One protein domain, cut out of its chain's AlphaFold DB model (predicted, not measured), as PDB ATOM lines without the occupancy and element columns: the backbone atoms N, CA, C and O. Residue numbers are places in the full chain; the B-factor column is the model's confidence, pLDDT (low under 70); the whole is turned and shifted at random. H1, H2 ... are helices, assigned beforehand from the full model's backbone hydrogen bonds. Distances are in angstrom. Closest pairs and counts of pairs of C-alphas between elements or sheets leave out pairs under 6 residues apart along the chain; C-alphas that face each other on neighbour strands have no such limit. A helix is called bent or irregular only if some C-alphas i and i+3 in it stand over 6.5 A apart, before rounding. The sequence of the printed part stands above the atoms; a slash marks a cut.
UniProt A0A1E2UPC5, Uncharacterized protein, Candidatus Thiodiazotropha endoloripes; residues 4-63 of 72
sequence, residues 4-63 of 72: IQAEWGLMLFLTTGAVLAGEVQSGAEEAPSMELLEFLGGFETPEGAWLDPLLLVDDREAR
ATOM      1  N   ILE A   4     103.709 201.804 138.666       57.94
ATOM      2  CA  ILE A   4     103.284 200.565 139.322       57.94
ATOM      3  C   ILE A   4     104.418 199.533 139.251       57.94
ATOM      4  O   ILE A   4     104.821 199.022 140.279       57.94
ATOM      5  N   GLN A   5     105.034 199.305 138.084       57.69
ATOM      6  CA  GLN A   5     106.090 198.287 137.925       57.69
ATOM      7  C   GLN A   5     107.333 198.501 138.810       57.69
ATOM      8  O   GLN A   5     107.965 197.521 139.196       57.69
ATOM      9  N   ALA A   6     107.666 199.749 139.158       57.94
ATOM     10  CA  ALA A   6     108.799 200.051 140.034       57.94
ATOM     11  C   ALA A   6     108.517 199.679 141.502       57.94
ATOM     12  O   ALA A   6     109.418 199.234 142.207       57.94
ATOM     13  N   GLU A   7     107.263 199.805 141.945       56.44
ATOM     14  CA  GLU A   7     106.850 199.485 143.318       56.44
ATOM     15  C   GLU A   7     106.868 197.974 143.577       56.44
ATOM     16  O   GLU A   7     107.336 197.537 144.626       56.44
ATOM     17  N   TRP A   8     106.454 197.167 142.591       57.28
ATOM     18  CA  TRP A   8     106.536 195.704 142.688       57.28
ATOM     19  C   TRP A   8     107.984 195.209 142.711       57.28
ATOM     20  O   TRP A   8     108.293 194.296 143.468       57.28
ATOM     21  N   GLY A   9     108.878 195.820 141.923       64.81
ATOM     22  CA  GLY A   9     110.299 195.458 141.911       64.81
ATOM     23  C   GLY A   9     110.991 195.747 143.244       64.81
ATOM     24  O   GLY A   9     111.728 194.902 143.744       64.81
ATOM     25  N   LEU A  10     110.699 196.901 143.856       63.72
ATOM     26  CA  LEU A  10     111.241 197.272 145.166       63.72
ATOM     27  C   LEU A  10     110.710 196.359 146.284       63.72
ATOM     28  O   LEU A  10     111.482 195.929 147.136       63.72
ATOM     29  N   MET A  11     109.414 196.023 146.260       61.47
ATOM     30  CA  MET A  11     108.814 195.069 147.201       61.47
ATOM     31  C   MET A  11     109.416 193.668 147.065       61.47
ATOM     32  O   MET A  11     109.749 193.065 148.078       61.47
ATOM     33  N   LEU A  12     109.609 193.175 145.836       64.62
ATOM     34  CA  LEU A  12     110.241 191.876 145.593       64.62
ATOM     35  C   LEU A  12     111.696 191.859 146.095       64.62
ATOM     36  O   LEU A  12     112.132 190.888 146.698       64.62
ATOM     37  N   PHE A  13     112.437 192.953 145.896       65.69
ATOM     38  CA  PHE A  13     113.818 193.071 146.367       65.69
ATOM     39  C   PHE A  13     113.906 193.105 147.904       65.69
ATOM     40  O   PHE A  13     114.755 192.437 148.492       65.69
ATOM     41  N   LEU A  14     112.993 193.828 148.565       64.81
ATOM     42  CA  LEU A  14     112.910 193.895 150.029       64.81
ATOM     43  C   LEU A  14     112.529 192.548 150.659       64.81
ATOM     44  O   LEU A  14     113.109 192.171 151.676       64.81
ATOM     45  N   THR A  15     111.590 191.801 150.070       61.47
ATOM     46  CA  THR A  15     111.195 190.492 150.610       61.47
ATOM     47  C   THR A  15     112.267 189.430 150.388       61.47
ATOM     48  O   THR A  15     112.533 188.653 151.299       61.47
ATOM     49  N   THR A  16     112.940 189.413 149.233       60.94
ATOM     50  CA  THR A  16     114.054 188.481 148.988       60.94
ATOM     51  C   THR A  16     115.254 188.767 149.898       60.94
ATOM     52  O   THR A  16     115.853 187.827 150.416       60.94
ATOM     53  N   GLY A  17     115.569 190.041 150.172       58.97
ATOM     54  CA  GLY A  17     116.622 190.409 151.127       58.97
ATOM     55  C   GLY A  17     116.330 189.946 152.560       58.97
ATOM     56  O   GLY A  17     117.227 189.455 153.240       58.97
ATOM     57  N   ALA A  18     115.071 190.028 153.003       59.03
ATOM     58  CA  ALA A  18     114.667 189.563 154.332       59.03
ATOM     59  C   ALA A  18     114.728 188.031 154.481       59.03
ATOM     60  O   ALA A  18     115.057 187.538 155.556       59.03
ATOM     61  N   VAL A  19     114.449 187.275 153.412       57.72
ATOM     62  CA  VAL A  19     114.543 185.803 153.422       57.72
ATOM     63  C   VAL A  19     116.003 185.344 153.495       57.72
ATOM     64  O   VAL A  19     116.321 184.494 154.320       57.72
ATOM     65  N   LEU A  20     116.907 185.968 152.728       56.66
ATOM     66  CA  LEU A  20     118.343 185.652 152.779       56.66
ATOM     67  C   LEU A  20     119.002 186.066 154.104       56.66
ATOM     68  O   LEU A  20     119.896 185.375 154.580       56.66
ATOM     69  N   ALA A  21     118.551 187.161 154.724       57.06
ATOM     70  CA  ALA A  21     119.003 187.547 156.061       57.06
ATOM     71  C   ALA A  21     118.457 186.615 157.162       57.06
ATOM     72  O   ALA A  21     119.123 186.411 158.173       57.06
ATOM     73  N   GLY A  22     117.263 186.040 156.966       49.34
ATOM     74  CA  GLY A  22     116.592 185.171 157.938       49.34
ATOM     75  C   GLY A  22     117.081 183.719 157.968       49.34
ATOM     76  O   GLY A  22     116.896 183.046 158.980       49.34
ATOM     77  N   GLU A  23     117.725 183.221 156.908       50.53
ATOM     78  CA  GLU A  23     118.250 181.842 156.866       50.53
ATOM     79  C   GLU A  23     119.587 181.651 157.612       50.53
ATOM     80  O   GLU A  23     119.988 180.516 157.859       50.53
ATOM     81  N   VAL A  24     120.254 182.722 158.062       53.53
ATOM     82  CA  VAL A  24     121.529 182.629 158.811       53.53
ATOM     83  C   VAL A  24     121.324 182.330 160.312       53.53
ATOM     84  O   VAL A  24     122.286 182.079 161.029       53.53
ATOM     85  N   GLN A  25     120.086 182.287 160.821       52.91
ATOM     86  CA  GLN A  25     119.807 182.083 162.257       52.91
ATOM     87  C   GLN A  25     119.394 180.655 162.674       52.91
ATOM     88  O   GLN A  25     118.828 180.479 163.751       52.91
ATOM     89  N   SER A  26     119.677 179.614 161.883       49.06
ATOM     90  CA  SER A  26     119.327 178.227 162.254       49.06
ATOM     91  C   SER A  26     120.525 177.273 162.361       49.06
ATOM     92  O   SER A  26     120.438 176.101 162.001       49.06
ATOM     93  N   GLY A  27     121.633 177.753 162.914       50.69
ATOM     94  CA  GLY A  27     122.586 176.927 163.648       50.69
ATOM     95  C   GLY A  27     122.716 177.561 165.022       50.69
ATOM     96  O   GLY A  27     123.000 178.750 165.098       50.69
ATOM     97  N   ALA A  28     122.423 176.824 166.092       54.66
ATOM     98  CA  ALA A  28     122.545 177.298 167.469       54.66
ATOM     99  C   ALA A  28     124.025 177.485 167.855       54.66
ATOM    100  O   ALA A  28     124.538 176.797 168.731       54.66
ATOM    101  N   GLU A  29     124.724 178.372 167.156       68.12
ATOM    102  CA  GLU A  29     126.026 178.852 167.573       68.12
ATOM    103  C   GLU A  29     125.776 179.907 168.643       68.12
ATOM    104  O   GLU A  29     125.053 180.887 168.437       68.12
ATOM    105  N   GLU A  30     126.287 179.628 169.838       78.44
ATOM    106  CA  GLU A  30     126.277 180.572 170.942       78.44
ATOM    107  C   GLU A  30     126.877 181.892 170.450       78.44
ATOM    108  O   GLU A  30     127.906 181.901 169.769       78.44
ATOM    109  N   ALA A  31     126.199 183.006 170.738       84.75
ATOM    110  CA  ALA A  31     126.705 184.310 170.342       84.75
ATOM    111  C   ALA A  31     128.139 184.479 170.879       84.75
ATOM    112  O   ALA A  31     128.409 184.078 172.016       84.75
ATOM    113  N   PRO A  32     129.061 185.060 170.093       86.19
ATOM    114  CA  PRO A  32     130.434 185.252 170.540       86.19
ATOM    115  C   PRO A  32     130.462 186.055 171.845       86.19
ATOM    116  O   PRO A  32     129.651 186.962 172.053       86.19
ATOM    117  N   SER A  33     131.395 185.713 172.738       93.19
ATOM    118  CA  SER A  33     131.531 186.412 174.016       93.19
ATOM    119  C   SER A  33     131.913 187.878 173.798       93.19
ATOM    120  O   SER A  33     132.632 188.218 172.858       93.19
ATOM    121  N   MET A  34     131.468 188.754 174.702       93.31
ATOM    122  CA  MET A  34     131.824 190.175 174.629       93.31
ATOM    123  C   MET A  34     133.342 190.387 174.716       93.31
ATOM    124  O   MET A  34     133.894 191.183 173.968       93.31
ATOM    125  N   GLU A  35     134.021 189.610 175.563       94.88
ATOM    126  CA  GLU A  35     135.483 189.626 175.694       94.88
ATOM    127  C   GLU A  35     136.190 189.351 174.356       94.88
ATOM    128  O   GLU A  35     137.158 190.027 174.016       94.88
ATOM    129  N   LEU A  36     135.680 188.404 173.558       92.31
ATOM    130  CA  LEU A  36     136.235 188.111 172.237       92.31
ATOM    131  C   LEU A  36     136.037 189.285 171.272       92.31
ATOM    132  O   LEU A  36     136.946 189.613 170.513       92.31
ATOM    133  N   LEU A  37     134.863 189.916 171.294       91.56
ATOM    134  CA  LEU A  37     134.575 191.064 170.433       91.56
ATOM    135  C   LEU A  37     135.470 192.262 170.772       91.56
ATOM    136  O   LEU A  37     135.997 192.908 169.869       91.56
ATOM    137  N   GLU A  38     135.693 192.524 172.059       92.38
ATOM    138  CA  GLU A  38     136.606 193.574 172.521       92.38
ATOM    139  C   GLU A  38     138.061 193.275 172.142       92.38
ATOM    140  O   GLU A  38     138.781 194.182 171.723       92.38
ATOM    141  N   PHE A  39     138.483 192.009 172.233       94.12
ATOM    142  CA  PHE A  39     139.807 191.571 171.792       94.12
ATOM    143  C   PHE A  39     140.018 191.746 170.280       94.12
ATOM    144  O   PHE A  39     141.077 192.211 169.861       94.12
ATOM    145  N   LEU A  40     139.028 191.379 169.456       89.94
ATOM    146  CA  LEU A  40     139.106 191.510 167.995       89.94
ATOM    147  C   LEU A  40     139.045 192.972 167.530       89.94
ATOM    148  O   LEU A  40     139.664 193.318 166.525       89.94
ATOM    149  N   GLY A  41     138.327 193.827 168.262       88.69
ATOM    150  CA  GLY A  41     138.210 195.249 167.962       88.69
ATOM    151  C   GLY A  41     137.375 195.553 166.710       88.69
ATOM    152  O   GLY A  41     136.509 194.782 166.299       88.69
ATOM    153  N   GLY A  42     137.604 196.734 166.130       89.00
ATOM    154  CA  GLY A  42     136.906 197.207 164.934       89.00
ATOM    155  C   GLY A  42     137.693 196.942 163.651       89.00
ATOM    156  O   GLY A  42     138.908 197.112 163.611       89.00
ATOM    157  N   PHE A  43     136.980 196.591 162.581       88.62
ATOM    158  CA  PHE A  43     137.539 196.383 161.238       88.62
ATOM    159  C   PHE A  43     137.304 197.592 160.316       88.62
ATOM    160  O   PHE A  43     137.238 197.447 159.098       88.62
ATOM    161  N   GLU A  44     137.135 198.779 160.895       92.38
ATOM    162  CA  GLU A  44     136.826 200.020 160.185       92.38
ATOM    163  C   GLU A  44     138.059 200.936 160.147       92.38
ATOM    164  O   GLU A  44     138.797 201.053 161.129       92.38
ATOM    165  N   THR A  45     138.305 201.582 159.008       87.19
ATOM    166  CA  THR A  45     139.349 202.597 158.866       87.19
ATOM    167  C   THR A  45     138.930 203.899 159.556       87.19
ATOM    168  O   THR A  45     137.741 204.121 159.793       87.19
ATOM    169  N   PRO A  46     139.868 204.819 159.843       90.62
ATOM    170  CA  PRO A  46     139.532 206.126 160.415       90.62
ATOM    171  C   PRO A  46     138.531 206.943 159.579       90.62
ATOM    172  O   PRO A  46     137.837 207.809 160.106       90.62
ATOM    173  N   GLU A  47     138.447 206.670 158.278       94.56
ATOM    174  CA  GLU A  47     137.533 207.306 157.328       94.56
ATOM    175  C   GLU A  47     136.142 206.651 157.294       94.56
ATOM    176  O   GLU A  47     135.255 207.135 156.590       94.56
ATOM    177  N   GLY A  48     135.944 205.563 158.041       91.38
ATOM    178  CA  GLY A  48     134.682 204.832 158.117       91.38
ATOM    179  C   GLY A  48     134.513 203.727 157.066       91.38
ATOM    180  O   GLY A  48     133.395 203.308 156.763       91.38
ATOM    181  N   ALA A  49     135.602 203.292 156.425       91.69
ATOM    182  CA  ALA A  49     135.555 202.220 155.433       91.69
ATOM    183  C   ALA A  49     135.815 200.862 156.093       91.69
ATOM    184  O   ALA A  49     136.637 200.753 156.992       91.69
ATOM    185  N   TRP A  50     135.165 199.799 155.628       90.88
ATOM    186  CA  TRP A  50     135.458 198.448 156.112       90.88
ATOM    187  C   TRP A  50     136.734 197.903 155.471       90.88
ATOM    188  O   TRP A  50     136.935 198.036 154.263       90.88
ATOM    189  N   LEU A  51     137.579 197.262 156.276       88.12
ATOM    190  CA  LEU A  51     138.761 196.549 155.803       88.12
ATOM    191  C   LEU A  51     138.340 195.287 155.036       88.12
ATOM    192  O   LEU A  51     137.633 194.437 155.575       88.12
ATOM    193  N   ASP A  52     138.812 195.147 153.796       84.38
ATOM    194  CA  ASP A  52     138.646 193.931 152.994       84.38
ATOM    195  C   ASP A  52     139.831 192.978 153.242       84.38
ATOM    196  O   ASP A  52     140.964 193.308 152.875       84.38
ATOM    197  N   PRO A  53     139.612 191.785 153.830       79.62
ATOM    198  CA  PRO A  53     140.674 190.818 154.094       79.62
ATOM    199  C   PRO A  53     141.467 190.399 152.855       79.62
ATOM    200  O   PRO A  53     142.645 190.072 152.982       79.62
ATOM    201  N   LEU A  54     140.851 190.412 151.668       82.81
ATOM    202  CA  LEU A  54     141.514 190.025 150.422       82.81
ATOM    203  C   LEU A  54     142.530 191.072 149.955       82.81
ATOM    204  O   LEU A  54     143.469 190.728 149.244       82.81
ATOM    205  N   LEU A  55     142.379 192.326 150.390       78.88
ATOM    206  CA  LEU A  55     143.323 193.408 150.103       78.88
ATOM    207  C   LEU A  55     144.489 193.453 151.101       78.88
ATOM    208  O   LEU A  55     145.503 194.082 150.827       78.88
ATOM    209  N   LEU A  56     144.378 192.771 152.247       70.25
ATOM    210  CA  LEU A  56     145.411 192.738 153.295       70.25
ATOM    211  C   LEU A  56     146.508 191.686 153.058       70.25
ATOM    212  O   LEU A  56     147.414 191.550 153.885       70.25
ATOM    213  N   VAL A  57     146.397 190.886 151.996       66.25
ATOM    214  CA  VAL A  57     147.307 189.761 151.728       66.25
ATOM    215  C   VAL A  57     148.649 190.234 151.151       66.25
ATOM    216  O   VAL A  57     149.666 189.624 151.461       66.25
ATOM    217  N   ASP A  58     148.676 191.352 150.418       63.81
ATOM    218  CA  ASP A  58     149.875 191.835 149.705       63.81
ATOM    219  C   ASP A  58     151.008 192.302 150.649       63.81
ATOM    220  O   ASP A  58     152.185 192.054 150.399       63.81
ATOM    221  N   ASP A  59     150.680 192.913 151.794       57.16
ATOM    222  CA  ASP A  59     151.689 193.515 152.687       57.16
ATOM    223  C   ASP A  59     152.365 192.517 153.650       57.16
ATOM    224  O   ASP A  59     153.314 192.868 154.359       57.16
ATOM    225  N   ARG A  60     151.874 191.272 153.736       57.91
ATOM    226  CA  ARG A  60     152.411 190.267 154.678       57.91
ATOM    227  C   ARG A  60     153.618 189.516 154.133       57.91
ATOM    228  O   ARG A  60     154.427 189.058 154.934       57.91
ATOM    229  N   GLU A  61     153.754 189.409 152.815       55.31
ATOM    230  CA  GLU A  61     154.926 188.780 152.194       55.31
ATOM    231  C   GLU A  61     156.173 189.667 152.337       55.31
ATOM    232  O   GLU A  61     157.260 189.161 152.585       55.31
ATOM    233  N   ALA A  62     156.014 190.994 152.335       55.00
ATOM    234  CA  ALA A  62     157.131 191.939 152.429       55.00
ATOM    235  C   ALA A  62     157.844 191.981 153.799       55.00
ATOM    236  O   ALA A  62     158.887 192.617 153.922       55.00
ATOM    237  N   ARG A  63     157.285 191.357 154.847       52.78
ATOM    238  CA  ARG A  63     157.800 191.445 156.230       52.78
ATOM    239  C   ARG A  63     158.384 190.140 156.773       52.78
ATOM    240  O   ARG A  63     158.806 190.114 157.926       52.78
TER     241      ARG A  63
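Overview. This is residues 4 to 63 of the 72 residues of an uncharacterized protein of Candidatus Thiodiazotropha endoloripes (UniProt A0A1E2UPC5). One long straight helix, H1, makes an arm of an open, wide V. Past a turn near residue 30, the chain runs back along the other side through the short helix H2, then makes a loop within residues 42 to 53, and a tail with the tiny helix H3 sticks out away from H1. The helices do not pack into a core: none touches another, and the space between the two sides of the V is empty. The printed part has 60 residues with three named helices in the order H1, H2, H3 and no named strand, and the class is all helix. It is extended, with a radius of gyration of the C-alphas of 18.8 A, and its outline is elongated, spanning 57 by 30 by 22 A.

Along the chain. H1, the longest helix, holds residues 4 to 25 and measures 33.8 A from first to last C-alpha, from C-alpha 4 at (103.284, 200.565, 139.322) to C-alpha 25 at (119.807, 182.083, 162.257). It is neither bent nor irregular, but only just: C-alphas 22 and 25 are 6.2 A apart. H2 holds residues 34 to 40, 9.9 A from first to last C-alpha, and begins with C-alpha 34 at (131.824, 190.175, 174.629). H3 holds residues 58 to 61, 6.4 A long, and ends with C-alpha 61 at (154.926, 188.780, 152.194). It too is neither bent nor irregular, but only just, as the C-alphas of Asp 58 and Glu 61 are 6.4 A apart.

Arrangement. H1 touches no helix. H1 and H2 are apart, with no C-alpha of the one within 8 A of the other. By the same test H2 and H3 are apart, and so are H1 and H3. Residues 4 to 41, of which 4 to 25 belong to H1 and 34 to 40 to H2, stand free. Residues 54 to 63, of which 58 to 61 belong to H3, stand free as well. In H2 every O i to N i+4 pair is within hydrogen-bond range, in H1 16 of 18 are, and H3 with four residues is too short for such a pair; its one O i to N i+3 pair is not within range.

Size, cuts and confidence. The two C-alphas farthest apart are those of Ile 4 and Arg 63, 57.8 A. The printed part has no cut. The link from H1 to H2 is short, with 8 residues, and the link from H2 to H3 is long, with 17, residues 41 to 57. The C-alphas of that long stretch lie 9 to 19 A from the mean of all C-alphas. The mean pLDDT of the printed part is 71.7; residues 4 to 29 and 57 to 63 are under 70, and H1 and H3 each have a mean of 59, against 93 for H2.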